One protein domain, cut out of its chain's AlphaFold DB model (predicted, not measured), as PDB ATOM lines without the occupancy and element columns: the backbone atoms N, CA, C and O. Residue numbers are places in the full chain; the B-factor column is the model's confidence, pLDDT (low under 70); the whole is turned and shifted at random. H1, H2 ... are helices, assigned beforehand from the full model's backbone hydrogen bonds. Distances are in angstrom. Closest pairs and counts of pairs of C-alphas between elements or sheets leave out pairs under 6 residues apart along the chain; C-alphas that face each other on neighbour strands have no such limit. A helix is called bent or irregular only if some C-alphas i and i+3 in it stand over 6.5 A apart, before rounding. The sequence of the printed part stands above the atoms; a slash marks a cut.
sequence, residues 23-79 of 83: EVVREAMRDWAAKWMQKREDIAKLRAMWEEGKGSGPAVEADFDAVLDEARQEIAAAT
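This is residues 23 to 79 of the 83 residues of the protein "Type II toxin-antitoxin system ParD family antitoxin" of Rhizobium rosettiformans (UniProt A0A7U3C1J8). One long, straight helix, H1, makes the long arm of an open L, and a much shorter helix, H2, is set crosswise beyond its far end, after a short link; the two arms are apart and do not pack on each other. The printed part has 57 residues, with two named helices in the order H1, H2 and no named strand; the class is all helix. The whole is extended, with a radius of gyration of the C-alphas of 20.4 A, and flat, spanning 57 by 31 by 16 A.

Begin with the longest helix, H1, residues 23 to 55. After it, go through residues 56 to 63, a short link of 8 residues, and you reach H2, residues 64 to 78. H1 and H2 are apart: no C-alpha of the one is within 8 A of the other. Residues 23 to 79 stand free, with no C-alpha 8 or more residues away along the chain within 10 A. Look at the backbone O of residue i and N of residue i+4 in H1 and H2, and you will find every such pair within hydrogen-bond range. Neither helix is bent or irregular.

Find C-alpha 23 at (-15.082, 60.555, 35.058); from there H1 runs 48.0 A to C-alpha 55 at (18.626, 30.231, 19.200), with x rising and y and z falling. H2 begins at C-alpha 64 and runs 20.8 A, mainly along rising z, to C-alpha 78 at (12.118, 15.535, 40.962).

The two C-alphas farthest apart are those of Glu 23 and Ala 66, at 57.8 A. The printed part runs from 23 to 79 and has no cut, and no link is long. The mean pLDDT of the printed part is 96.4, and no printed residue is under 70.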
ATOM      1  N   GLU A  23     -15.472  61.670  34.197       96.88
ATOM      2  CA  GLU A  23     -15.082  60.555  35.058       96.88
ATOM      3  C   GLU A  23     -15.089  59.235  34.290       96.88
ATOM      4  O   GLU A  23     -14.062  58.559  34.260       96.88
ATOM      5  N   VAL A  24     -16.171  58.963  33.553       96.56
ATOM      6  CA  VAL A  24     -16.290  57.790  32.672       96.56
ATOM      7  C   VAL A  24     -15.142  57.741  31.664       96.56
ATOM      8  O   VAL A  24     -14.520  56.704  31.458       96.56
ATOM      9  N   VAL A  25     -14.815  58.882  31.046       95.69
ATOM     10  CA  VAL A  25     -13.707  58.960  30.083       95.69
ATOM     11  C   VAL A  25     -12.362  58.675  30.753       95.69
ATOM     12  O   VAL A  25     -11.550  57.953  30.181       95.69
ATOM     13  N   ARG A  26     -12.100  59.209  31.954       97.19
ATOM     14  CA  ARG A  26     -10.844  58.925  32.675       97.19
ATOM     15  C   ARG A  26     -10.714  57.447  33.027       97.19
ATOM     16  O   ARG A  26      -9.621  56.904  32.891       97.19
ATOM     17  N   GLU A  27     -11.798  56.814  33.462       97.25
ATOM     18  CA  GLU A  27     -11.817  55.380  33.748       97.25
ATOM     19  C   GLU A  27     -11.567  54.555  32.484       97.25
ATOM     20  O   GLU A  27     -10.608  53.787  32.436       97.25
ATOM     21  N   ALA A  28     -12.318  54.816  31.411       96.38
ATOM     22  CA  ALA A  28     -12.139  54.135  30.132       96.38
ATOM     23  C   ALA A  28     -10.709  54.286  29.581       96.38
ATOM     24  O   ALA A  28     -10.138  53.333  29.048       96.38
ATOM     25  N   MET A  29     -10.101  55.469  29.729       97.69
ATOM     26  CA  MET A  29      -8.715  55.712  29.321       97.69
ATOM     27  C   MET A  29      -7.703  54.966  30.194       97.69
ATOM     28  O   MET A  29      -6.700  54.489  29.664       97.69
ATOM     29  N   ARG A  30      -7.950  54.841  31.505       98.31
ATOM     30  CA  ARG A  30      -7.101  54.054  32.410       98.31
ATOM     31  C   ARG A  30      -7.129  52.578  32.025       98.31
ATOM     32  O   ARG A  30      -6.069  51.974  31.871       98.31
ATOM     33  N   ASP A  31      -8.315  52.035  31.794       98.31
ATOM     34  CA  ASP A  31      -8.496  50.638  31.398       98.31
ATOM     35  C   ASP A  31      -7.880  50.352  30.033       98.31
ATOM     36  O   ASP A  31      -7.204  49.339  29.837       98.31
ATOM     37  N   TRP A  32      -8.083  51.259  29.075       98.25
ATOM     38  CA  TRP A  32      -7.453  51.162  27.766       98.25
ATOM     39  C   TRP A  32      -5.926  51.193  27.876       98.25
ATOM     40  O   TRP A  32      -5.262  50.352  27.269       98.25
ATOM     41  N   ALA A  33      -5.363  52.104  28.675       98.12
ATOM     42  CA  ALA A  33      -3.921  52.204  28.872       98.12
ATOM     43  C   ALA A  33      -3.345  50.937  29.525       98.12
ATOM     44  O   ALA A  33      -2.318  50.435  29.069       98.12
ATOM     45  N   ALA A  34      -4.023  50.373  30.530       98.38
ATOM     46  CA  ALA A  34      -3.621  49.117  31.159       98.38
ATOM     47  C   ALA A  34      -3.617  47.953  30.151       98.38
ATOM     48  O   ALA A  34      -2.613  47.256  30.013       98.38
ATOM     49  N   LYS A  35      -4.693  47.798  29.367       98.50
ATOM     50  CA  LYS A  35      -4.777  46.782  28.299       98.50
ATOM     51  C   LYS A  35      -3.705  46.981  27.230       98.50
ATOM     52  O   LYS A  35      -3.149  46.013  26.716       98.50
ATOM     53  N   TRP A  36      -3.412  48.232  26.881       98.19
ATOM     54  CA  TRP A  36      -2.374  48.566  25.915       98.19
ATOM     55  C   TRP A  36      -0.981  48.177  26.415       98.19
ATOM     56  O   TRP A  36      -0.207  47.590  25.660       98.19
ATOM     57  N   MET A  37      -0.673  48.462  27.682       98.38
ATOM     58  CA  MET A  37       0.592  48.064  28.301       98.38
ATOM     59  C   MET A  37       0.731  46.544  28.368       98.38
ATOM     60  O   MET A  37       1.729  46.028  27.868       98.38
ATOM     61  N   GLN A  38      -0.304  45.833  28.826       98.38
ATOM     62  CA  GLN A  38      -0.315  44.368  28.841       98.38
ATOM     63  C   GLN A  38      -0.052  43.788  27.447       98.38
ATOM     64  O   GLN A  38       0.835  42.960  27.266       98.38
ATOM     65  N   LYS A  39      -0.749  44.289  26.419       98.44
ATOM     66  CA  LYS A  39      -0.554  43.830  25.038       98.44
ATOM     67  C   LYS A  39       0.886  44.028  24.559       98.44
ATOM     68  O   LYS A  39       1.410  43.199  23.815       98.44
ATOM     69  N   ARG A  40       1.527  45.140  24.930       98.38
ATOM     70  CA  ARG A  40       2.926  45.405  24.563       98.38
ATOM     71  C   ARG A  40       3.878  44.435  25.252       98.38
ATOM     72  O   ARG A  40       4.799  43.954  24.595       98.38
ATOM     73  N   GLU A  41       3.649  44.153  26.526       98.50
ATOM     74  CA  GLU A  41       4.431  43.185  27.296       98.50
ATOM     75  C   GLU A  41       4.266  41.767  26.742       98.50
ATOM     76  O   GLU A  41       5.266  41.090  26.508       98.50
ATOM     77  N   ASP A  42       3.042  41.355  26.405       98.56
ATOM     78  CA  ASP A  42       2.767  40.048  25.802       98.56
ATOM     79  C   ASP A  42       3.490  39.882  24.461       98.56
ATOM     80  O   ASP A  42       4.131  38.862  24.208       98.56
ATOM     81  N   ILE A  43       3.449  40.908  23.602       98.69
ATOM     82  CA  ILE A  43       4.172  40.901  22.323       98.69
ATOM     83  C   ILE A  43       5.683  40.817  22.552       98.69
ATOM     84  O   ILE A  43       6.366  40.084  21.835       98.69
ATOM     85  N   ALA A  44       6.219  41.561  23.521       98.62
ATOM     86  CA  ALA A  44       7.639  41.506  23.852       98.62
ATOM     87  C   ALA A  44       8.042  40.107  24.346       98.62
ATOM     88  O   ALA A  44       9.041  39.563  23.877       98.62
ATOM     89  N   LYS A  45       7.226  39.490  25.206       98.62
ATOM     90  CA  LYS A  45       7.438  38.129  25.709       98.62
ATOM     91  C   LYS A  45       7.393  37.091  24.587       98.62
ATOM     92  O   LYS A  45       8.287  36.257  24.499       98.62
ATOM     93  N   LEU A  46       6.399  37.162  23.699       98.75
ATOM     94  CA  LEU A  46       6.290  36.266  22.541       98.75
ATOM     95  C   LEU A  46       7.502  36.387  21.610       98.75
ATOM     96  O   LEU A  46       8.022  35.373  21.154       98.75
ATOM     97  N   ARG A  47       7.986  37.611  21.361       98.69
ATOM     98  CA  ARG A  47       9.213  37.828  20.580       98.69
ATOM     99  C   ARG A  47      10.434  37.226  21.264       98.69
ATOM    100  O   ARG A  47      11.221  36.584  20.587       98.69
ATOM    101  N   ALA A  48      10.578  37.407  22.575       98.62
ATOM    102  CA  ALA A  48      11.693  36.829  23.319       98.62
ATOM    103  C   ALA A  48      11.699  35.293  23.228       98.62
ATOM    104  O   ALA A  48      12.716  34.728  22.846       98.62
ATOM    105  N   MET A  49      10.553  34.640  23.457       98.62
ATOM    106  CA  MET A  49      10.425  33.177  23.338       98.62
ATOM    107  C   MET A  49      10.691  32.681  21.908       98.62
ATOM    108  O   MET A  49      11.262  31.614  21.710       98.62
ATOM    109  N   TRP A  50      10.307  33.458  20.892       98.31
ATOM    110  CA  TRP A  50      10.614  33.137  19.498       98.31
ATOM    111  C   TRP A  50      12.114  33.222  19.195       98.31
ATOM    112  O   TRP A  50      12.664  32.334  18.550       98.31
ATOM    113  N   GLU A  51      12.791  34.281  19.646       98.50
ATOM    114  CA  GLU A  51      14.244  34.406  19.479       98.50
ATOM    115  C   GLU A  51      14.999  33.318  20.249       98.50
ATOM    116  O   GLU A  51      15.956  32.761  19.718       98.50
ATOM    117  N   GLU A  52      14.535  32.967  21.450       98.31
ATOM    118  CA  GLU A  52      15.056  31.845  22.235       98.31
ATOM    119  C   GLU A  52      14.929  30.523  21.466       98.31
ATOM    120  O   GLU A  52      15.926  29.834  21.276       98.31
ATOM    121  N   GLY A  53      13.743  30.217  20.927       96.94
ATOM    122  CA  GLY A  53      13.524  29.009  20.125       96.94
ATOM    123  C   GLY A  53      14.329  28.984  18.820       96.94
ATOM    124  O   GLY A  53      14.820  27.939  18.410       96.94
ATOM    125  N   LYS A  54      14.544  30.131  18.167       97.62
ATOM    126  CA  LYS A  54      15.464  30.206  17.016       97.62
ATOM    127  C   LYS A  54      16.925  29.989  17.417       97.62
ATOM    128  O   LYS A  54      17.718  29.534  16.597       97.62
ATOM    129  N   GLY A  55      17.287  30.376  18.638       97.75
ATOM    130  CA  GLY A  55      18.626  30.231  19.200       97.75
ATOM    131  C   GLY A  55      18.899  28.869  19.844       97.75
ATOM    132  O   GLY A  55      20.054  28.592  20.156       97.75
ATOM    133  N   SER A  56      17.886  28.014  20.025       96.94
ATOM    134  CA  SER A  56      18.006  26.746  20.764       96.94
ATOM    135  C   SER A  56      18.667  25.608  19.980       96.94
ATOM    136  O   SER A  56      18.803  24.502  20.497       96.94
ATOM    137  N   GLY A  57      19.095  25.865  18.742       96.00
ATOM    138  CA  GLY A  57      19.765  24.897  17.878       96.00
ATOM    139  C   GLY A  57      18.921  24.468  16.674       96.00
ATOM    140  O   GLY A  57      17.860  25.037  16.413       96.00
ATOM    141  N   PRO A  58      19.412  23.499  15.881       96.25
ATOM    142  CA  PRO A  58      18.696  23.002  14.712       96.25
ATOM    143  C   PRO A  58      17.370  22.341  15.096       96.25
ATOM    144  O   PRO A  58      17.301  21.602  16.075       96.25
ATOM    145  N   ALA A  59      16.335  22.560  14.284       94.81
ATOM    146  CA  ALA A  59      15.081  21.836  14.433       94.81
ATOM    147  C   ALA A  59      15.288  20.337  14.155       94.81
ATOM    148  O   ALA A  59      15.976  19.964  13.201       94.81
ATOM    149  N   VAL A  60      14.660  19.497  14.976       94.50
ATOM    150  CA  VAL A  60      14.642  18.035  14.846       94.50
ATOM    151  C   VAL A  60      13.202  17.547  14.700       94.50
ATOM    152  O   VAL A  60      12.265  18.265  15.057       94.50
ATOM    153  N   GLU A  61      13.011  16.345  14.157       96.06
ATOM    154  CA  GLU A  61      11.686  15.718  14.153       96.06
ATOM    155  C   GLU A  61      11.227  15.443  15.589       96.06
ATOM    156  O   GLU A  61      12.011  15.014  16.436       96.06
ATOM    157  N   ALA A  62       9.954  15.723  15.865       93.75
ATOM    158  CA  ALA A  62       9.378  15.532  17.186       93.75
ATOM    159  C   ALA A  62       8.876  14.091  17.349       93.75
ATOM    160  O   ALA A  62       7.904  13.698  16.703       93.75
ATOM    161  N   ASP A  63       9.505  13.340  18.252       96.62
ATOM    162  CA  ASP A  63       8.979  12.080  18.777       96.62
ATOM    163  C   ASP A  63       8.254  12.359  20.101       96.62
ATOM    164  O   ASP A  63       8.869  12.536  21.154       96.62
ATOM    165  N   PHE A  64       6.926  12.452  20.037       96.06
ATOM    166  CA  PHE A  64       6.110  12.787  21.203       96.06
ATOM    167  C   PHE A  64       6.102  11.688  22.273       96.06
ATOM    168  O   PHE A  64       5.929  12.018  23.447       96.06
ATOM    169  N   ASP A  65       6.300  10.421  21.897       97.44
ATOM    170  CA  ASP A  65       6.349   9.318  22.858       97.44
ATOM    171  C   ASP A  65       7.655   9.391  23.657       97.44
ATOM    172  O   ASP A  65       7.628   9.364  24.890       97.44
ATOM    173  N   ALA A  66       8.784   9.609  22.973       96.56
ATOM    174  CA  ALA A  66      10.079   9.807  23.624       96.56
ATOM    175  C   ALA A  66      10.086  11.038  24.548       96.56
ATOM    176  O   ALA A  66      10.545  10.947  25.687       96.56
ATOM    177  N   VAL A  67       9.520  12.166  24.097       95.94
ATOM    178  CA  VAL A  67       9.403  13.396  24.905       95.94
ATOM    179  C   VAL A  67       8.530  13.176  26.145       95.94
ATOM    180  O   VAL A  67       8.836  13.677  27.228       95.94
ATOM    181  N   LEU A  68       7.432  12.423  26.022       96.56
ATOM    182  CA  LEU A  68       6.572  12.109  27.163       96.56
ATOM    183  C   LEU A  68       7.285  11.211  28.181       96.56
ATOM    184  O   LEU A  68       7.134  11.410  29.391       96.56
ATOM    185  N   ASP A  69       8.039  10.223  27.709       97.38
ATOM    186  CA  ASP A  69       8.796   9.329  28.579       97.38
ATOM    187  C   ASP A  69       9.940  10.059  29.295       97.38
ATOM    188  O   ASP A  69      10.123   9.847  30.496       97.38
ATOM    189  N   GLU A  70      10.634  10.979  28.618       95.56
ATOM    190  CA  GLU A  70      11.606  11.893  29.234       95.56
ATOM    191  C   GLU A  70      10.950  12.733  30.342       95.56
ATOM    192  O   GLU A  70      11.383  12.684  31.495       95.56
ATOM    193  N   ALA A  71       9.828  13.400  30.049       95.50
ATOM    194  CA  ALA A  71       9.112  14.215  31.032       95.50
ATOM    195  C   ALA A  71       8.661  13.406  32.268       95.50
ATOM    196  O   ALA A  71       8.719  13.888  33.402       95.50
ATOM    197  N   ARG A  72       8.226  12.150  32.086       95.56
ATOM    198  CA  ARG A  72       7.876  11.252  33.205       95.56
ATOM    199  C   ARG A  72       9.088  10.908  34.068       95.56
ATOM    200  O   ARG A  72       8.952  10.857  35.293       95.56
ATOM    201  N   GLN A  73      10.243  10.663  33.452       95.50
ATOM    202  CA  GLN A  73      11.489  10.383  34.168       95.50
ATOM    203  C   GLN A  73      11.943  11.600  34.980       95.50
ATOM    204  O   GLN A  73      12.286  11.445  36.154       95.50
ATOM    205  N   GLU A  74      11.864  12.804  34.409       94.44
ATOM    206  CA  GLU A  74      12.180  14.053  35.110       94.44
ATOM    207  C   GLU A  74      11.279  14.276  36.329       94.44
ATOM    208  O   GLU A  74      11.773  14.556  37.422       94.44
ATOM    209  N   ILE A  75       9.962  14.085  36.185       94.31
ATOM    210  CA  ILE A  75       9.005  14.224  37.297       94.31
ATOM    211  C   ILE A  75       9.284  13.194  38.403       94.31
ATOM    212  O   ILE A  75       9.259  13.531  39.592       94.31
ATOM    213  N   ALA A  76       9.563  11.938  38.033       93.19
ATOM    214  CA  ALA A  76       9.888  10.885  38.990       93.19
ATOM    215  C   ALA A  76      11.192  11.187  39.752       93.19
ATOM    216  O   ALA A  76      11.254  10.983  40.964       93.19
ATOM    217  N   ALA A  77      12.204  11.731  39.067       88.06
ATOM    218  CA  ALA A  77      13.465  12.153  39.671       88.06
ATOM    219  C   ALA A  77      13.311  13.397  40.568       88.06
ATOM    220  O   ALA A  77      13.948  13.483  41.619       88.06
ATOM    221  N   ALA A  78      12.432  14.331  40.193       86.06
ATOM    222  CA  ALA A  78      12.118  15.535  40.962       86.06
ATOM    223  C   ALA A  78      11.257  15.265  42.211       86.06
ATOM    224  O   ALA A  78      11.114  16.151  43.056       86.06
ATOM    225  N   THR A  79      10.733  14.043  42.372       74.88
ATOM    226  CA  THR A  79       9.957  13.621  43.548       74.88
ATOM    227  C   THR A  79      10.743  12.631  44.429       74.88
ATOM    228  O   THR A  79      10.372  11.456  44.519       74.88
TER     229      THR A  79